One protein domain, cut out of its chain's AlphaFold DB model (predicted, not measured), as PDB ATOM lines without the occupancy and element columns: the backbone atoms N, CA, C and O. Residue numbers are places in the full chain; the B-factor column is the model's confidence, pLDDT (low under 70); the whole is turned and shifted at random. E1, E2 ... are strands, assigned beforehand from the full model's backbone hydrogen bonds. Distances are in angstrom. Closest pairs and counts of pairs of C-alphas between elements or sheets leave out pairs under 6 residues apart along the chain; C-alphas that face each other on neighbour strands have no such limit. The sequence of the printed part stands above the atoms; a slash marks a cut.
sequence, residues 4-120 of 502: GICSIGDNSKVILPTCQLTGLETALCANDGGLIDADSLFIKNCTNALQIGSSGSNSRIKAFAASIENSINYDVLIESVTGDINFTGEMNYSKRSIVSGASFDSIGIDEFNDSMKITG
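AT A GLANCE: This is residues 4 to 120 of the 502 residues of an uncharacterized protein of Gammaproteobacteria bacterium (UniProt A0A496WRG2). The printed part is wound in stacked turns, a well-formed three-sided solenoid of strands: one side is the flat small sheet E1 E4 E7 E9 E11, and the other two are a larger sheet folded at a corner, where E8, E10 and E12 bend and E2 and E5 run on into E3 and E6. E13 folds back on E12 as a hairpin at one edge. The 117 residues hold no named helix and 13 strands, E1 to E13 in chain order, all strand in class. The small sheet is all parallel, the branched larger one mixed. The whole is compact, with a radius of gyration of the C-alphas of 12.5 A and spans of 38 by 28 by 22 A.

HOW THE PARTS SIT: Start in the larger sheet at residues 60 to 69 (E8), which bend by 94 degrees at residue 65. On one side of E8 look for residues 35 to 38 (E5), where N 36 and O 60 are 2.9 A apart, and residues 41 to 44 (E6), where N 43 and O 67 are 2.9 A apart. On the other side find residues 84 to 91 (E10), with N 63 and O 86 at 2.9 A. Residues 13 to 16 (E2) lie on the other side of E5 from E8, with N 14 and O 35 at 2.9 A, and residues 19 to 22 (E3) lie on the other side of E6 from E8, with N 21 and O 42 at 2.9 A. Residues 103 to 110 (E12) are parallel to E10, with N 87 and O 105 at 2.9 A; residues 116 to 119 (E13) are antiparallel to E12, a hairpin with N 106 and O 119 at 2.9 A. These N and O pairs are within hydrogen-bond range. The other sheet runs through residues 4 to 8 (E1), 26 to 31 (E4), 48 to 52 (E7), 74 to 78 (E9) and 96 to 98 (E11). Within hydrogen-bond range there are N 5 and O 27 at 2.9 A, N 28 and O 49 at 2.9 A, N 50 and O 75 at 2.9 A, and N 78 and O 97 at 2.8 A. The two sheets form a sandwich, two sheets face to face, 8.7 A centre to centre where they face; the closest C-alphas of E7 and E8 are those of Ala 49 and Ile 68, 6.9 A apart.

IN THESE COORDINATES: Find C-alpha 60 at (-17.981, 22.665, -55.712); E8 runs from there 21.3 A to C-alpha 69. E12 measures 19.0 A, E10 16.9 A, E1 12.7 A and E4 12.5 A. E1 begins at C-alpha 4, (-3.568, 21.779, -48.473), and E13 ends at C-alpha 119, (-28.023, 31.501, -45.500).

THE WHOLE: The C-alphas of Asp 10 and Asp 114, the two farthest apart, are 38.4 A from each other. The printed part has no cut and no long link; E7 to E8 is short, the others are tight. Look at residues 109 to 120 with caution: their pLDDT is under 70, against a mean of 87.7 for the printed part of this model.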
ATOM      1  N   GLY A   4      -3.249  23.026 -49.159       83.25
ATOM      2  CA  GLY A   4      -3.568  21.779 -48.473       83.25
ATOM      3  C   GLY A   4      -4.034  20.722 -49.456       83.25
ATOM      4  O   GLY A   4      -3.253  19.907 -49.940       83.25
ATOM      5  N   ILE A   5      -5.331  20.736 -49.757       92.12
ATOM      6  CA  ILE A   5      -5.965  19.766 -50.646       92.12
ATOM      7  C   ILE A   5      -6.691  20.518 -51.752       92.12
ATOM      8  O   ILE A   5      -7.561  21.348 -51.491       92.12
ATOM      9  N   CYS A   6      -6.329  20.212 -52.998       93.00
ATOM     10  CA  CYS A   6      -6.951  20.803 -54.174       93.00
ATOM     11  C   CYS A   6      -7.622  19.742 -55.045       93.00
ATOM     12  O   CYS A   6      -7.004  18.718 -55.342       93.00
ATOM     13  N   SER A   7      -8.835  20.023 -55.519       93.75
ATOM     14  CA  SER A   7      -9.433  19.320 -56.659       93.75
ATOM     15  C   SER A   7      -9.388  20.244 -57.870       93.75
ATOM     16  O   SER A   7      -9.954  21.336 -57.829       93.75
ATOM     17  N   ILE A   8      -8.687  19.835 -58.926       91.12
ATOM     18  CA  ILE A   8      -8.505  20.642 -60.138       91.12
ATOM     19  C   ILE A   8      -8.843  19.794 -61.362       91.12
ATOM     20  O   ILE A   8      -8.281  18.709 -61.535       91.12
ATOM     21  N   GLY A   9      -9.720  20.315 -62.220       87.31
ATOM     22  CA  GLY A   9     -10.088  19.718 -63.502       87.31
ATOM     23  C   GLY A   9     -11.476  19.075 -63.505       87.31
ATOM     24  O   GLY A   9     -11.943  18.559 -62.484       87.31
ATOM     25  N   ASP A  10     -12.111  19.087 -64.677       83.12
ATOM     26  CA  ASP A  10     -13.473  18.594 -64.864       83.12
ATOM     27  C   ASP A  10     -13.581  17.124 -64.444       83.12
ATOM     28  O   ASP A  10     -12.821  16.265 -64.902       83.12
ATOM     29  N   ASN A  11     -14.567  16.819 -63.597       76.69
ATOM     30  CA  ASN A  11     -14.797  15.496 -62.997       76.69
ATOM     31  C   ASN A  11     -13.721  15.030 -61.998       76.69
ATOM     32  O   ASN A  11     -13.739  13.867 -61.587       76.69
ATOM     33  N   SER A  12     -12.799  15.900 -61.573       90.50
ATOM     34  CA  SER A  12     -11.959  15.601 -60.411       90.50
ATOM     35  C   SER A  12     -12.818  15.642 -59.145       90.50
ATOM     36  O   SER A  12     -13.562  16.597 -58.920       90.50
ATOM     37  N   LYS A  13     -12.746  14.586 -58.327       93.50
ATOM     38  CA  LYS A  13     -13.431  14.528 -57.034       93.50
ATOM     39  C   LYS A  13     -12.471  14.079 -55.943       93.50
ATOM     40  O   LYS A  13     -11.840  13.030 -56.065       93.50
ATOM     41  N   VAL A  14     -12.433  14.835 -54.854       95.00
ATOM     42  CA  VAL A  14     -11.771  14.458 -53.606       95.00
ATOM     43  C   VAL A  14     -12.837  14.244 -52.536       95.00
ATOM     44  O   VAL A  14     -13.713  15.084 -52.355       95.00
ATOM     45  N   ILE A  15     -12.770  13.106 -51.842       93.56
ATOM     46  CA  ILE A  15     -13.660  12.779 -50.722       93.56
ATOM     47  C   ILE A  15     -12.811  12.664 -49.459       93.56
ATOM     48  O   ILE A  15     -11.835  11.912 -49.439       93.56
ATOM     49  N   LEU A  16     -13.182  13.411 -48.424       93.50
ATOM     50  CA  LEU A  16     -12.463  13.551 -47.164       93.50
ATOM     51  C   LEU A  16     -13.402  13.225 -45.993       93.50
ATOM     52  O   LEU A  16     -14.014  14.129 -45.428       93.50
ATOM     53  N   PRO A  17     -13.505  11.950 -45.582       86.19
ATOM     54  CA  PRO A  17     -14.372  11.572 -44.464       86.19
ATOM     55  C   PRO A  17     -13.991  12.284 -43.159       86.19
ATOM     56  O   PRO A  17     -14.844  12.711 -42.392       86.19
ATOM     57  N   THR A  18     -12.688  12.440 -42.919       88.00
ATOM     58  CA  THR A  18     -12.139  13.209 -41.796       88.00
ATOM     59  C   THR A  18     -10.867  13.907 -42.247       88.00
ATOM     60  O   THR A  18      -9.974  13.250 -42.794       88.00
ATOM     61  N   CYS A  19     -10.741  15.210 -42.009       90.56
ATOM     62  CA  CYS A  19      -9.551  15.961 -42.389       90.56
ATOM     63  C   CYS A  19      -9.223  17.059 -41.377       90.56
ATOM     64  O   CYS A  19     -10.109  17.766 -40.906       90.56
ATOM     65  N   GLN A  20      -7.931  17.221 -41.084       93.69
ATOM     66  CA  GLN A  20      -7.411  18.338 -40.307       93.69
ATOM     67  C   GLN A  20      -6.319  19.053 -41.101       93.69
ATOM     68  O   GLN A  20      -5.349  18.431 -41.532       93.69
ATOM     69  N   LEU A  21      -6.469  20.365 -41.264       93.75
ATOM     70  CA  LEU A  21      -5.587  21.212 -42.058       93.75
ATOM     71  C   LEU A  21      -5.183  22.432 -41.230       93.75
ATOM     72  O   LEU A  21      -6.020  23.096 -40.623       93.75
ATOM     73  N   THR A  22      -3.884  22.714 -41.129       93.25
ATOM     74  CA  THR A  22      -3.396  23.790 -40.256       93.25
ATOM     75  C   THR A  22      -2.209  24.524 -40.858       93.25
ATOM     76  O   THR A  22      -1.279  23.886 -41.339       93.25
ATOM     77  N   GLY A  23      -2.218  25.859 -40.782       91.62
ATOM     78  CA  GLY A  23      -1.064  26.685 -41.159       91.62
ATOM     79  C   GLY A  23      -0.806  26.792 -42.665       91.62
ATOM     80  O   GLY A  23       0.336  27.010 -43.059       91.62
ATOM     81  N   LEU A  24      -1.831  26.602 -43.499       94.19
ATOM     82  CA  LEU A  24      -1.717  26.595 -44.961       94.19
ATOM     83  C   LEU A  24      -2.121  27.938 -45.570       94.19
ATOM     84  O   LEU A  24      -2.902  28.686 -44.986       94.19
ATOM     85  N   GLU A  25      -1.651  28.228 -46.781       93.06
ATOM     86  CA  GLU A  25      -2.120  29.401 -47.531       93.06
ATOM     87  C   GLU A  25      -3.578  29.210 -47.963       93.06
ATOM     88  O   GLU A  25      -4.415  30.101 -47.848       93.06
ATOM     89  N   THR A  26      -3.936  28.010 -48.402       93.75
ATOM     90  CA  THR A  26      -5.330  27.654 -48.671       93.75
ATOM     91  C   THR A  26      -5.563  26.218 -48.252       93.75
ATOM     92  O   THR A  26      -4.864  25.325 -48.733       93.75
ATOM     93  N   ALA A  27      -6.504  25.988 -47.336       95.62
ATOM     94  CA  ALA A  27      -6.729  24.651 -46.796       95.62
ATOM     95  C   ALA A  27      -7.405  23.740 -47.830       95.62
ATOM     96  O   ALA A  27      -6.798  22.751 -48.250       95.62
ATOM     97  N   LEU A  28      -8.608  24.094 -48.290       96.19
ATOM     98  CA  LEU A  28      -9.308  23.402 -49.375       96.19
ATOM     99  C   LEU A  28      -9.480  24.326 -50.577       96.19
ATOM    100  O   LEU A  28      -9.962  25.448 -50.430       96.19
ATOM    101  N   CYS A  29      -9.128  23.839 -51.769       95.19
ATOM    102  CA  CYS A  29      -9.315  24.588 -53.008       95.19
ATOM    103  C   CYS A  29      -9.953  23.752 -54.123       95.19
ATOM    104  O   CYS A  29      -9.496  22.651 -54.417       95.19
ATOM    105  N   ALA A  30     -10.981  24.276 -54.790       95.06
ATOM    106  CA  ALA A  30     -11.580  23.626 -55.954       95.06
ATOM    107  C   ALA A  30     -11.547  24.547 -57.181       95.06
ATOM    108  O   ALA A  30     -12.100  25.643 -57.151       95.06
ATOM    109  N   ASN A  31     -10.933  24.090 -58.279       94.06
ATOM    110  CA  ASN A  31     -10.777  24.850 -59.526       94.06
ATOM    111  C   ASN A  31     -11.129  24.005 -60.761       94.06
ATOM    112  O   ASN A  31     -11.075  22.778 -60.702       94.06
ATOM    113  N   ASP A  32     -11.471  24.670 -61.869       92.56
ATOM    114  CA  ASP A  32     -11.723  24.060 -63.180       92.56
ATOM    115  C   ASP A  32     -12.670  22.845 -63.116       92.56
ATOM    116  O   ASP A  32     -12.291  21.761 -63.540       92.56
ATOM    117  N   GLY A  33     -13.858  22.982 -62.512       91.00
ATOM    118  CA  GLY A  33     -14.838  21.890 -62.393       91.00
ATOM    119  C   GLY A  33     -14.529  20.846 -61.308       91.00
ATOM    120  O   GLY A  33     -15.141  19.775 -61.284       91.00
ATOM    121  N   GLY A  34     -13.577  21.135 -60.416       95.62
ATOM    122  CA  GLY A  34     -13.203  20.256 -59.313       95.62
ATOM    123  C   GLY A  34     -14.246  20.183 -58.196       95.62
ATOM    124  O   GLY A  34     -14.920  21.164 -57.878       95.62
ATOM    125  N   LEU A  35     -14.353  19.007 -57.577       95.69
ATOM    126  CA  LEU A  35     -15.335  18.701 -56.540       95.69
ATOM    127  C   LEU A  35     -14.639  18.228 -55.261       95.69
ATOM    128  O   LEU A  35     -13.861  17.274 -55.280       95.69
ATOM    129  N   ILE A  36     -14.957  18.845 -54.128       96.69
ATOM    130  CA  ILE A  36     -14.512  18.394 -52.805       96.69
ATOM    131  C   ILE A  36     -15.733  18.073 -51.950       96.69
ATOM    132  O   ILE A  36     -16.686  18.846 -51.916       96.69
ATOM    133  N   ASP A  37     -15.690  16.933 -51.270       95.88
ATOM    134  CA  ASP A  37     -16.731  16.444 -50.368       95.88
ATOM    135  C   ASP A  37     -16.070  16.062 -49.039       95.88
ATOM    136  O   ASP A  37     -15.290  15.110 -48.997       95.88
ATOM    137  N   ALA A  38     -16.285  16.850 -47.989       94.06
ATOM    138  CA  ALA A  38     -15.671  16.674 -46.679       94.06
ATOM    139  C   ALA A  38     -16.747  16.512 -45.600       94.06
ATOM    140  O   ALA A  38     -17.603  17.381 -45.466       94.06
ATOM    141  N   ASP A  39     -16.688  15.428 -44.822       87.44
ATOM    142  CA  ASP A  39     -17.744  15.090 -43.851       87.44
ATOM    143  C   ASP A  39     -17.443  15.572 -42.426       87.44
ATOM    144  O   ASP A  39     -18.361  15.884 -41.675       87.44
ATOM    145  N   SER A  40     -16.165  15.602 -42.039       89.00
ATOM    146  CA  SER A  40     -15.692  16.152 -40.768       89.00
ATOM    147  C   SER A  40     -14.362  16.856 -40.996       89.00
ATOM    148  O   SER A  40     -13.356  16.235 -41.361       89.00
ATOM    149  N   LEU A  41     -14.365  18.175 -40.831       94.06
ATOM    150  CA  LEU A  41     -13.282  19.035 -41.284       94.06
ATOM    151  C   LEU A  41     -12.859  20.003 -40.183       94.06
ATOM    152  O   LEU A  41     -13.651  20.823 -39.743       94.06
ATOM    153  N   PHE A  42     -11.590  19.966 -39.788       94.44
ATOM    154  CA  PHE A  42     -11.018  20.963 -38.888       94.44
ATOM    155  C   PHE A  42      -9.950  21.778 -39.615       94.44
ATOM    156  O   PHE A  42      -8.909  21.243 -40.007       94.44
ATOM    157  N   ILE A  43     -10.191  23.074 -39.803       95.12
ATOM    158  CA  ILE A  43      -9.237  23.996 -40.423       95.12
ATOM    159  C   ILE A  43      -8.814  25.028 -39.389       95.12
ATOM    160  O   ILE A  43      -9.652  25.668 -38.770       95.12
ATOM    161  N   LYS A  44      -7.504  25.231 -39.231       94.25
ATOM    162  CA  LYS A  44      -6.978  26.197 -38.264       94.25
ATOM    163  C   LYS A  44      -5.832  27.027 -38.821       94.25
ATOM    164  O   LYS A  44      -4.941  26.494 -39.481       94.25
ATOM    165  N   ASN A  45      -5.796  28.320 -38.508       93.31
ATOM    166  CA  ASN A  45      -4.665  29.206 -38.821       93.31
ATOM    167  C   ASN A  45      -4.259  29.197 -40.311       93.31
ATOM    168  O   ASN A  45      -3.069  29.245 -40.627       93.31
ATOM    169  N   CYS A  46      -5.216  29.062 -41.232       94.00
ATOM    170  CA  CYS A  46      -4.943  29.093 -42.672       94.00
ATOM    171  C   CYS A  46      -5.171  30.502 -43.235       94.00
ATOM    172  O   CYS A  46      -5.909  31.282 -42.644       94.00
ATOM    173  N   THR A  47      -4.554  30.878 -44.359       94.25
ATOM    174  CA  THR A  47      -4.843  32.194 -44.961       94.25
ATOM    175  C   THR A  47      -6.269  32.240 -45.502       94.25
ATOM    176  O   THR A  47      -7.037  33.109 -45.087       94.25
ATOM    177  N   ASN A  48      -6.628  31.259 -46.332       95.50
ATOM    178  CA  ASN A  48      -7.999  30.972 -46.738       95.50
ATOM    179  C   ASN A  48      -8.378  29.549 -46.296       95.50
ATOM    180  O   ASN A  48      -7.612  28.610 -46.530       95.50
ATOM    181  N   ALA A  49      -9.540  29.356 -45.675       95.94
ATOM    182  CA  ALA A  49      -9.983  28.011 -45.305       95.94
ATOM    183  C   ALA A  49     -10.604  27.278 -46.501       95.94
ATOM    184  O   ALA A  49     -10.041  26.290 -46.977       95.94
ATOM    185  N   LEU A  50     -11.718  27.781 -47.031       96.50
ATOM    186  CA  LEU A  50     -12.380  27.229 -48.213       96.50
ATOM    187  C   LEU A  50     -12.258  28.210 -49.377       96.50
ATOM    188  O   LEU A  50     -12.709  29.350 -49.268       96.50
ATOM    189  N   GLN A  51     -11.671  27.773 -50.495       96.62
ATOM    190  CA  GLN A  51     -11.515  28.616 -51.679       96.62
ATOM    191  C   GLN A  51     -12.003  27.943 -52.962       96.62
ATOM    192  O   GLN A  51     -11.506  26.894 -53.366       96.62
ATOM    193  N   ILE A  52     -12.896  28.611 -53.686       96.19
ATOM    194  CA  ILE A  52     -13.090  28.373 -55.118       96.19
ATOM    195  C   ILE A  52     -12.437  29.537 -55.848       96.19
ATOM    196  O   ILE A  52     -12.906  30.674 -55.762       96.19
ATOM    197  N   GLY A  53     -11.328  29.252 -56.529       93.25
ATOM    198  CA  GLY A  53     -10.532  30.269 -57.203       93.25
ATOM    199  C   GLY A  53     -11.223  30.835 -58.442       93.25
ATOM    200  O   GLY A  53     -12.273  30.364 -58.880       93.25
ATOM    201  N   SER A  54     -10.607  31.850 -59.049       93.12
ATOM    202  CA  SER A  54     -11.156  32.529 -60.237       93.12
ATOM    203  C   SER A  54     -11.320  31.623 -61.468       93.12
ATOM    204  O   SER A  54     -12.154  31.914 -62.323       93.12
ATOM    205  N   SER A  55     -10.582  30.508 -61.553       90.94
ATOM    206  CA  SER A  55     -10.768  29.477 -62.586       90.94
ATOM    207  C   SER A  55     -11.768  28.381 -62.187       90.94
ATOM    208  O   SER A  55     -12.022  27.455 -62.948       90.94
ATOM    209  N   GLY A  56     -12.383  28.464 -61.006       87.38
ATOM    210  CA  GLY A  56     -13.311  27.467 -60.471       87.38
ATOM    211  C   GLY A  56     -14.704  27.475 -61.089       87.38
ATOM    212  O   GLY A  56     -15.699  27.474 -60.364       87.38
ATOM    213  N   SER A  57     -14.813  27.536 -62.418       90.00
ATOM    214  CA  SER A  57     -16.117  27.432 -63.074       90.00
ATOM    215  C   SER A  57     -16.734  26.061 -62.796       90.00
ATOM    216  O   SER A  57     -16.070  25.045 -62.982       90.00
ATOM    217  N   ASN A  58     -17.983  26.040 -62.322       90.44
ATOM    218  CA  ASN A  58     -18.708  24.834 -61.893       90.44
ATOM    219  C   ASN A  58     -17.993  23.986 -60.819       90.44
ATOM    220  O   ASN A  58     -18.320  22.811 -60.644       90.44
ATOM    221  N   SER A  59     -17.015  24.550 -60.105       95.94
ATOM    222  CA  SER A  59     -16.379  23.875 -58.974       95.94
ATOM    223  C   SER A  59     -17.312  23.844 -57.768       95.94
ATOM    224  O   SER A  59     -18.081  24.784 -57.548       95.94
ATOM    225  N   ARG A  60     -17.192  22.800 -56.942       95.25
ATOM    226  CA  ARG A  60     -17.981  22.665 -55.712       95.25
ATOM    227  C   ARG A  60     -17.141  22.228 -54.524       95.25
ATOM    228  O   ARG A  60     -16.346  21.296 -54.635       95.25
ATOM    229  N   ILE A  61     -17.390  22.836 -53.367       96.06
ATOM    230  CA  ILE A  61     -16.914  22.334 -52.072       96.06
ATOM    231  C   ILE A  61     -18.125  22.054 -51.186       96.06
ATOM    232  O   ILE A  61     -18.948  22.932 -50.951       96.06
ATOM    233  N   LYS A  62     -18.226  20.829 -50.683       94.06
ATOM    234  CA  LYS A  62     -19.182  20.428 -49.656       94.06
ATOM    235  C   LYS A  62     -18.399  20.134 -48.382       94.06
ATOM    236  O   LYS A  62     -17.472  19.332 -48.424       94.06
ATOM    237  N   ALA A  63     -18.726  20.810 -47.290       92.12
ATOM    238  CA  ALA A  63     -18.055  20.649 -46.006       92.12
ATOM    239  C   ALA A  63     -19.101  20.522 -44.895       92.12
ATOM    240  O   ALA A  63     -19.755  21.504 -44.554       92.12
ATOM    241  N   PHE A  64     -19.260  19.323 -44.343       88.44
ATOM    242  CA  PHE A  64     -20.092  19.046 -43.175       88.44
ATOM    243  C   PHE A  64     -19.258  18.923 -41.910       88.44
ATOM    244  O   PHE A  64     -18.046  18.703 -41.973       88.44
ATOM    245  N   ALA A  65     -19.942  19.082 -40.770       85.94
ATOM    246  CA  ALA A  65     -19.370  19.049 -39.427       85.94
ATOM    247  C   ALA A  65     -17.995  19.738 -39.376       85.94
ATOM    248  O   ALA A  65     -17.013  19.185 -38.868       85.94
ATOM    249  N   ALA A  66     -17.925  20.912 -40.005       89.94
ATOM    250  CA  ALA A  66     -16.692  21.646 -40.188       89.94
ATOM    251  C   ALA A  66     -16.481  22.627 -39.031       89.94
ATOM    252  O   ALA A  66     -17.432  23.194 -38.510       89.94
ATOM    253  N   SER A  67     -15.239  22.855 -38.631       92.88
ATOM    254  CA  SER A  67     -14.873  23.936 -37.719       92.88
ATOM    255  C   SER A  67     -13.659  24.646 -38.304       92.88
ATOM    256  O   SER A  67     -12.626  24.024 -38.587       92.88
ATOM    257  N   ILE A  68     -13.843  25.932 -38.594       93.00
ATOM    258  CA  ILE A  68     -12.828  26.816 -39.152       93.00
ATOM    259  C   ILE A  68     -12.453  27.817 -38.070       93.00
ATOM    260  O   ILE A  68     -13.254  28.664 -37.699       93.00
ATOM    261  N   GLU A  69     -11.210  27.740 -37.610       91.31
ATOM    262  CA  GLU A  69     -10.690  28.616 -36.571       91.31
ATOM    263  C   GLU A  69      -9.582  29.519 -37.117       91.31
ATOM    264  O   GLU A  69      -8.574  29.061 -37.676       91.31
ATOM    265  N   ASN A  70      -9.685  30.813 -36.819       88.69
ATOM    266  CA  ASN A  70      -8.585  31.765 -36.982       88.69
ATOM    267  C   ASN A  70      -8.006  31.849 -38.412       88.69
ATOM    268  O   ASN A  70      -6.786  31.988 -38.571       88.69
ATOM    269  N   SER A  71      -8.833  31.803 -39.465       91.38
ATOM    270  CA  SER A  71      -8.317  32.101 -40.809       91.38
ATOM    271  C   SER A  71      -7.794  33.536 -40.874       91.38
ATOM    272  O   SER A  71      -8.368  34.445 -40.268       91.38
ATOM    273  N   ILE A  72      -6.705  33.773 -41.603       93.38
ATOM    274  CA  ILE A  72      -6.068  35.097 -41.660       93.38
ATOM    275  C   ILE A  72      -6.934  36.060 -42.474       93.38
ATOM    276  O   ILE A  72      -7.239  37.151 -41.992       93.38
ATOM    277  N   ASN A  73      -7.359  35.642 -43.671       94.69
ATOM    278  CA  ASN A  73      -8.137  36.476 -44.583       94.69
ATOM    279  C   ASN A  73      -9.600  36.036 -44.625       94.69
ATOM    280  O   ASN A  73     -10.479  36.795 -44.214       94.69
ATOM    281  N   TYR A  74      -9.850  34.820 -45.112       95.81
ATOM    282  CA  TYR A  74     -11.198  34.349 -45.410       95.81
ATOM    283  C   TYR A  74     -11.433  32.933 -44.899       95.81
ATOM    284  O   TYR A  74     -10.630  32.031 -45.131       95.81
ATOM    285  N   ASP A  75     -12.586  32.724 -44.279       94.38
ATOM    286  CA  ASP A  75     -13.102  31.383 -44.023       94.38
ATOM    287  C   ASP A  75     -13.723  30.820 -45.303       94.38
ATOM    288  O   ASP A  75     -13.524  29.655 -45.646       94.38
ATOM    289  N   VAL A  76     -14.398  31.683 -46.070       94.31
ATOM    290  CA  VAL A  76     -14.975  31.341 -47.371       94.31
ATOM    291  C   VAL A  76     -14.586  32.386 -48.408       94.31
ATOM    292  O   VAL A  76     -14.916  33.567 -48.279       94.31
ATOM    293  N   LEU A  77     -13.922  31.938 -49.468       96.50
ATOM    294  CA  LEU A  77     -13.561  32.749 -50.624       96.50
ATOM    295  C   LEU A  77     -14.088  32.092 -51.906       96.50
ATOM    296  O   LEU A  77     -13.626  31.022 -52.295       96.50
ATOM    297  N   ILE A  78     -15.035  32.738 -52.584       95.25
ATOM    298  CA  ILE A  78     -15.533  32.304 -53.894       95.25
ATOM    299  C   ILE A  78     -15.274  33.409 -54.911       95.25
ATOM    300  O   ILE A  78     -15.914  34.460 -54.893       95.25
ATOM    301  N   GLU A  79     -14.329  33.155 -55.810       96.06
ATOM    302  CA  GLU A  79     -13.900  34.093 -56.851       96.06
ATOM    303  C   GLU A  79     -14.524  33.776 -58.223       96.06
ATOM    304  O   GLU A  79     -14.463  34.599 -59.134       96.06
ATOM    305  N   SER A  80     -15.147  32.602 -58.377       94.69
ATOM    306  CA  SER A  80     -15.847  32.167 -59.594       94.69
ATOM    307  C   SER A  80     -17.354  32.397 -59.493       94.69
ATOM    308  O   SER A  80     -17.992  31.932 -58.555       94.69
ATOM    309  N   VAL A  81     -17.954  33.023 -60.513       93.12
ATOM    310  CA  VAL A  81     -19.404  33.318 -60.583       93.12
ATOM    311  C   VAL A  81     -20.299  32.083 -60.717       93.12
ATOM    312  O   VAL A  81     -21.511  32.213 -60.705       93.12
ATOM    313  N   THR A  82     -19.722  30.896 -60.899       93.00
ATOM    314  CA  THR A  82     -20.453  29.611 -60.936       93.00
ATOM    315  C   THR A  82     -19.951  28.648 -59.861       93.00
ATOM    316  O   THR A  82     -20.266  27.463 -59.899       93.00
ATOM    317  N   GLY A  83     -19.121  29.145 -58.938       93.25
ATOM    318  CA  GLY A  83     -18.649  28.379 -57.796       93.25
ATOM    319  C   GLY A  83     -19.765  28.163 -56.782       93.25
ATOM    320  O   GLY A  83     -20.622  29.029 -56.595       93.25
ATOM    321  N   ASP A  84     -19.728  27.008 -56.132       93.12
ATOM    322  CA  ASP A  84     -20.746  26.578 -55.182       93.12
ATOM    323  C   ASP A  84     -20.092  25.993 -53.924       93.12
ATOM    324  O   ASP A  84     -19.344  25.012 -53.995       93.12
ATOM    325  N   ILE A  85     -20.352  26.594 -52.763       93.31
ATOM    326  CA  ILE A  85     -19.927  26.037 -51.477       93.31
ATOM    327  C   ILE A  85     -21.150  25.756 -50.607       93.31
ATOM    328  O   ILE A  85     -21.918  26.659 -50.290       93.31
ATOM    329  N   ASN A  86     -21.259  24.500 -50.173       90.44
ATOM    330  CA  ASN A  86     -22.242  24.028 -49.203       90.44
ATOM    331  C   ASN A  86     -21.530  23.737 -47.880       90.44
ATOM    332  O   ASN A  86     -20.646  22.875 -47.834       90.44
ATOM    333  N   PHE A  87     -21.900  24.447 -46.818       90.00
ATOM    334  CA  PHE A  87     -21.187  24.408 -45.542       90.00
ATOM    335  C   PHE A  87     -22.111  24.101 -44.359       90.00
ATOM    336  O   PHE A  87     -23.158  24.717 -44.182       90.00
ATOM    337  N   THR A  88     -21.701  23.186 -43.488       86.62
ATOM    338  CA  THR A  88     -22.350  22.954 -42.197       86.62
ATOM    339  C   THR A  88     -21.301  22.878 -41.103       86.62
ATOM    340  O   THR A  88     -20.442  21.994 -41.142       86.62
ATOM    341  N   GLY A  89     -21.356  23.788 -40.131       86.06
ATOM    342  CA  GLY A  89     -20.297  23.878 -39.133       86.06
ATOM    343  C   GLY A  89     -20.133  25.238 -38.464       86.06
ATOM    344  O   GLY A  89     -21.027  26.078 -38.486       86.06
ATOM    345  N   GLU A  90     -18.963  25.449 -37.881       86.75
ATOM    346  CA  GLU A  90     -18.547  26.686 -37.227       86.75
ATOM    347  C   GLU A  90     -17.563  27.457 -38.116       86.75
ATOM    348  O   GLU A  90     -16.589  26.890 -38.625       86.75
ATOM    349  N   MET A  91     -17.836  28.745 -38.321       87.88
ATOM    350  CA  MET A  91     -16.944  29.680 -39.011       87.88
ATOM    351  C   MET A  91     -17.245  31.120 -38.584       87.88
ATOM    352  O   MET A  91     -18.321  31.422 -38.068       87.88
ATOM    353  N   ASN A  92     -16.346  32.041 -38.901       85.31
ATOM    354  CA  ASN A  92     -16.563  33.474 -38.802       85.31
ATOM    355  C   ASN A  92     -17.268  34.011 -40.059       85.31
ATOM    356  O   ASN A  92     -16.670  34.236 -41.119       85.31
ATOM    357  N   TYR A  93     -18.554  34.335 -39.924       80.56
ATOM    358  CA  TYR A  93     -19.385  34.792 -41.044       80.56
ATOM    359  C   TYR A  93     -18.974  36.158 -41.618       80.56
ATOM    360  O   TYR A  93     -19.388  36.501 -42.734       80.56
ATOM    361  N   SER A  94     -18.181  36.947 -40.888       82.06
ATOM    362  CA  SER A  94     -17.637  38.221 -41.377       82.06
ATOM    363  C   SER A  94     -16.446  38.037 -42.324       82.06
ATOM    364  O   SER A  94     -16.156  38.926 -43.123       82.06
ATOM    365  N   LYS A  95     -15.791  36.868 -42.304       89.62
ATOM    366  CA  LYS A  95     -14.627  36.540 -43.139       89.62
ATOM    367  C   LYS A  95     -15.021  35.813 -44.418       89.62
ATOM    368  O   LYS A  95     -14.449  34.784 -44.775       89.62
ATOM    369  N   ARG A  96     -16.010  36.355 -45.127       91.56
ATOM    370  CA  ARG A  96     -16.493  35.788 -46.389       91.56
ATOM    371  C   ARG A  96     -16.363  36.787 -47.522       91.56
ATOM    372  O   ARG A  96     -16.703  37.957 -47.367       91.56
ATOM    373  N   SER A  97     -15.914  36.306 -48.672       94.56
ATOM    374  CA  SER A  97     -15.873  37.068 -49.915       94.56
ATOM    375  C   SER A  97     -16.433  36.201 -51.031       94.56
ATOM    376  O   SER A  97     -15.816  35.213 -51.420       94.56
ATOM    377  N   ILE A  98     -17.624  36.552 -51.512       91.50
ATOM    378  CA  ILE A  98     -18.374  35.775 -52.501       91.50
ATOM    379  C   ILE A  98     -18.670  36.698 -53.680       91.50
ATOM    380  O   ILE A  98     -19.316  37.735 -53.520       91.50
ATOM    381  N   VAL A  99     -18.167  36.343 -54.862       92.69
ATOM    382  CA  VAL A  99     -18.449  37.090 -56.090       92.69
ATOM    383  C   VAL A  99     -19.929  36.967 -56.473       92.69
ATOM    384  O   VAL A  99     -20.555  35.925 -56.288       92.69
ATOM    385  N   SER A 100     -20.505  38.033 -57.030       87.00
ATOM    386  CA  SER A 100     -21.898  38.023 -57.491       87.00
ATOM    387  C   SER A 100     -22.135  36.918 -58.530       87.00
ATOM    388  O   SER A 100     -21.377  36.802 -59.492       87.00
ATOM    389  N   GLY A 101     -23.190  36.124 -58.330       83.62
ATOM    390  CA  GLY A 101     -23.557  34.980 -59.176       83.62
ATOM    391  C   GLY A 101     -23.165  33.616 -58.602       83.62
ATOM    392  O   GLY A 101     -23.783  32.623 -58.972       83.62
ATOM    393  N   ALA A 102     -22.205  33.567 -57.674       88.56
ATOM    394  CA  ALA A 102     -21.837  32.340 -56.971       88.56
ATOM    395  C   ALA A 102     -22.893  31.911 -55.937       88.56
ATOM    396  O   ALA A 102     -23.621  32.759 -55.413       88.56
ATOM    397  N   SER A 103     -22.923  30.614 -55.605       88.62
ATOM    398  CA  SER A 103     -23.788  30.064 -54.551       88.62
ATOM    399  C   SER A 103     -23.013  29.820 -53.261       88.62
ATOM    400  O   SER A 103     -21.891  29.305 -53.277       88.62
ATOM    401  N   PHE A 104     -23.629  30.179 -52.138       88.00
ATOM    402  CA  PHE A 104     -23.131  29.856 -50.811       88.00
ATOM    403  C   PHE A 104     -24.298  29.533 -49.884       88.00
ATOM    404  O   PHE A 104     -24.996  30.441 -49.422       88.00
ATOM    405  N   ASP A 105     -24.453  28.249 -49.588       82.94
ATOM    406  CA  ASP A 105     -25.488  27.734 -48.703       82.94
ATOM    407  C   ASP A 105     -24.834  27.252 -47.408       82.94
ATOM    408  O   ASP A 105     -23.885  26.459 -47.429       82.94
ATOM    409  N   SER A 106     -25.305  27.753 -46.263       81.69
ATOM    410  CA  SER A 106     -24.728  27.374 -44.974       81.69
ATOM    411  C   SER A 106     -25.722  27.257 -43.834       81.69
ATOM    412  O   SER A 106     -26.599  28.108 -43.677       81.69
ATOM    413  N   ILE A 107     -25.478  26.260 -42.981       75.38
ATOM    414  CA  ILE A 107     -26.138  26.053 -41.689       75.38
ATOM    415  C   ILE A 107     -25.041  25.976 -40.626       75.38
ATOM    416  O   ILE A 107     -24.257  25.028 -40.613       75.38
ATOM    417  N   GLY A 108     -24.931  26.968 -39.747       70.06
ATOM    418  CA  GLY A 108     -23.817  26.977 -38.805       70.06
ATOM    419  C   GLY A 108     -23.908  27.996 -37.686       70.06
ATOM    420  O   GLY A 108     -24.754  28.889 -37.708       70.06
ATOM    421  N   ILE A 109     -22.997  27.860 -36.728       63.34
ATOM    422  CA  ILE A 109     -22.827  28.780 -35.600       63.34
ATOM    423  C   ILE A 109     -21.753  29.802 -35.985       63.34
ATOM    424  O   ILE A 109     -20.715  29.432 -36.541       63.34
ATOM    425  N   ASP A 110     -22.018  31.086 -35.744       63.53
ATOM    426  CA  ASP A 110     -21.003  32.137 -35.884       63.53
ATOM    427  C   ASP A 110     -20.076  32.132 -34.661       63.53
ATOM    428  O   ASP A 110     -20.538  32.426 -33.557       63.53
ATOM    429  N   GLU A 111     -18.780  31.848 -34.867       60.59
ATOM    430  CA  GLU A 111     -17.733  31.705 -33.823       60.59
ATOM    431  C   GLU A 111     -17.681  32.908 -32.851       60.59
ATOM    432  O   GLU A 111     -17.199  32.803 -31.726       60.59
ATOM    433  N   PHE A 112     -18.184  34.075 -33.271       56.75
ATOM    434  CA  PHE A 112     -18.108  35.320 -32.498       56.75
ATOM    435  C   PHE A 112     -19.434  35.814 -31.916       56.75
ATOM    436  O   PHE A 112     -19.405  36.750 -31.118       56.75
ATOM    437  N   ASN A 113     -20.577  35.251 -32.317       51.59
ATOM    438  CA  ASN A 113     -21.885  35.826 -31.981       51.59
ATOM    439  C   ASN A 113     -22.881  34.830 -31.370       51.59
ATOM    440  O   ASN A 113     -24.041  35.216 -31.232       51.59
ATOM    441  N   ASP A 114     -22.480  33.587 -31.057       51.25
ATOM    442  CA  ASP A 114     -23.333  32.511 -30.495       51.25
ATOM    443  C   ASP A 114     -24.722  32.404 -31.159       51.25
ATOM    444  O   ASP A 114     -25.706  31.963 -30.568       51.25
ATOM    445  N   SER A 115     -24.823  32.830 -32.420       48.53
ATOM    446  CA  SER A 115     -26.067  32.889 -33.172       48.53
ATOM    447  C   SER A 115     -25.987  31.895 -34.313       48.53
ATOM    448  O   SER A 115     -25.026  31.865 -35.088       48.53
ATOM    449  N   MET A 116     -27.019  31.060 -34.406       55.78
ATOM    450  CA  MET A 116     -27.220  30.201 -35.559       55.78
ATOM    451  C   MET A 116     -27.559  31.085 -36.757       55.78
ATOM    452  O   MET A 116     -28.513  31.865 -36.724       55.78
ATOM    453  N   LYS A 117     -26.771  30.968 -37.824       58.69
ATOM    454  CA  LYS A 117     -26.987  31.710 -39.059       58.69
ATOM    455  C   LYS A 117     -27.279  30.741 -40.189       58.69
ATOM    456  O   LYS A 117     -26.489  29.851 -40.491       58.69
ATOM    457  N   ILE A 118     -28.429  30.954 -40.815       61.38
ATOM    458  CA  ILE A 118     -28.880  30.206 -41.982       61.38
ATOM    459  C   ILE A 118     -28.799  31.151 -43.183       61.38
ATOM    460  O   ILE A 118     -29.372  32.241 -43.158       61.38
ATOM    461  N   THR A 119     -28.050  30.775 -44.220       55.72
ATOM    462  CA  THR A 119     -28.023  31.501 -45.500       55.72
ATOM    463  C   THR A 119     -28.276  30.525 -46.638       55.72
ATOM    464  O   THR A 119     -27.618  29.489 -46.668       55.72
ATOM    465  N   GLY A 120     -29.194  30.866 -47.548       50.59
ATOM    466  CA  GLY A 120     -29.611  30.000 -48.659       50.59
ATOM    467  C   GLY A 120     -31.076  29.566 -48.570       50.59
ATOM    468  O   GLY A 120     -31.805  30.002 -47.676       50.59
TER     469      GLY A 120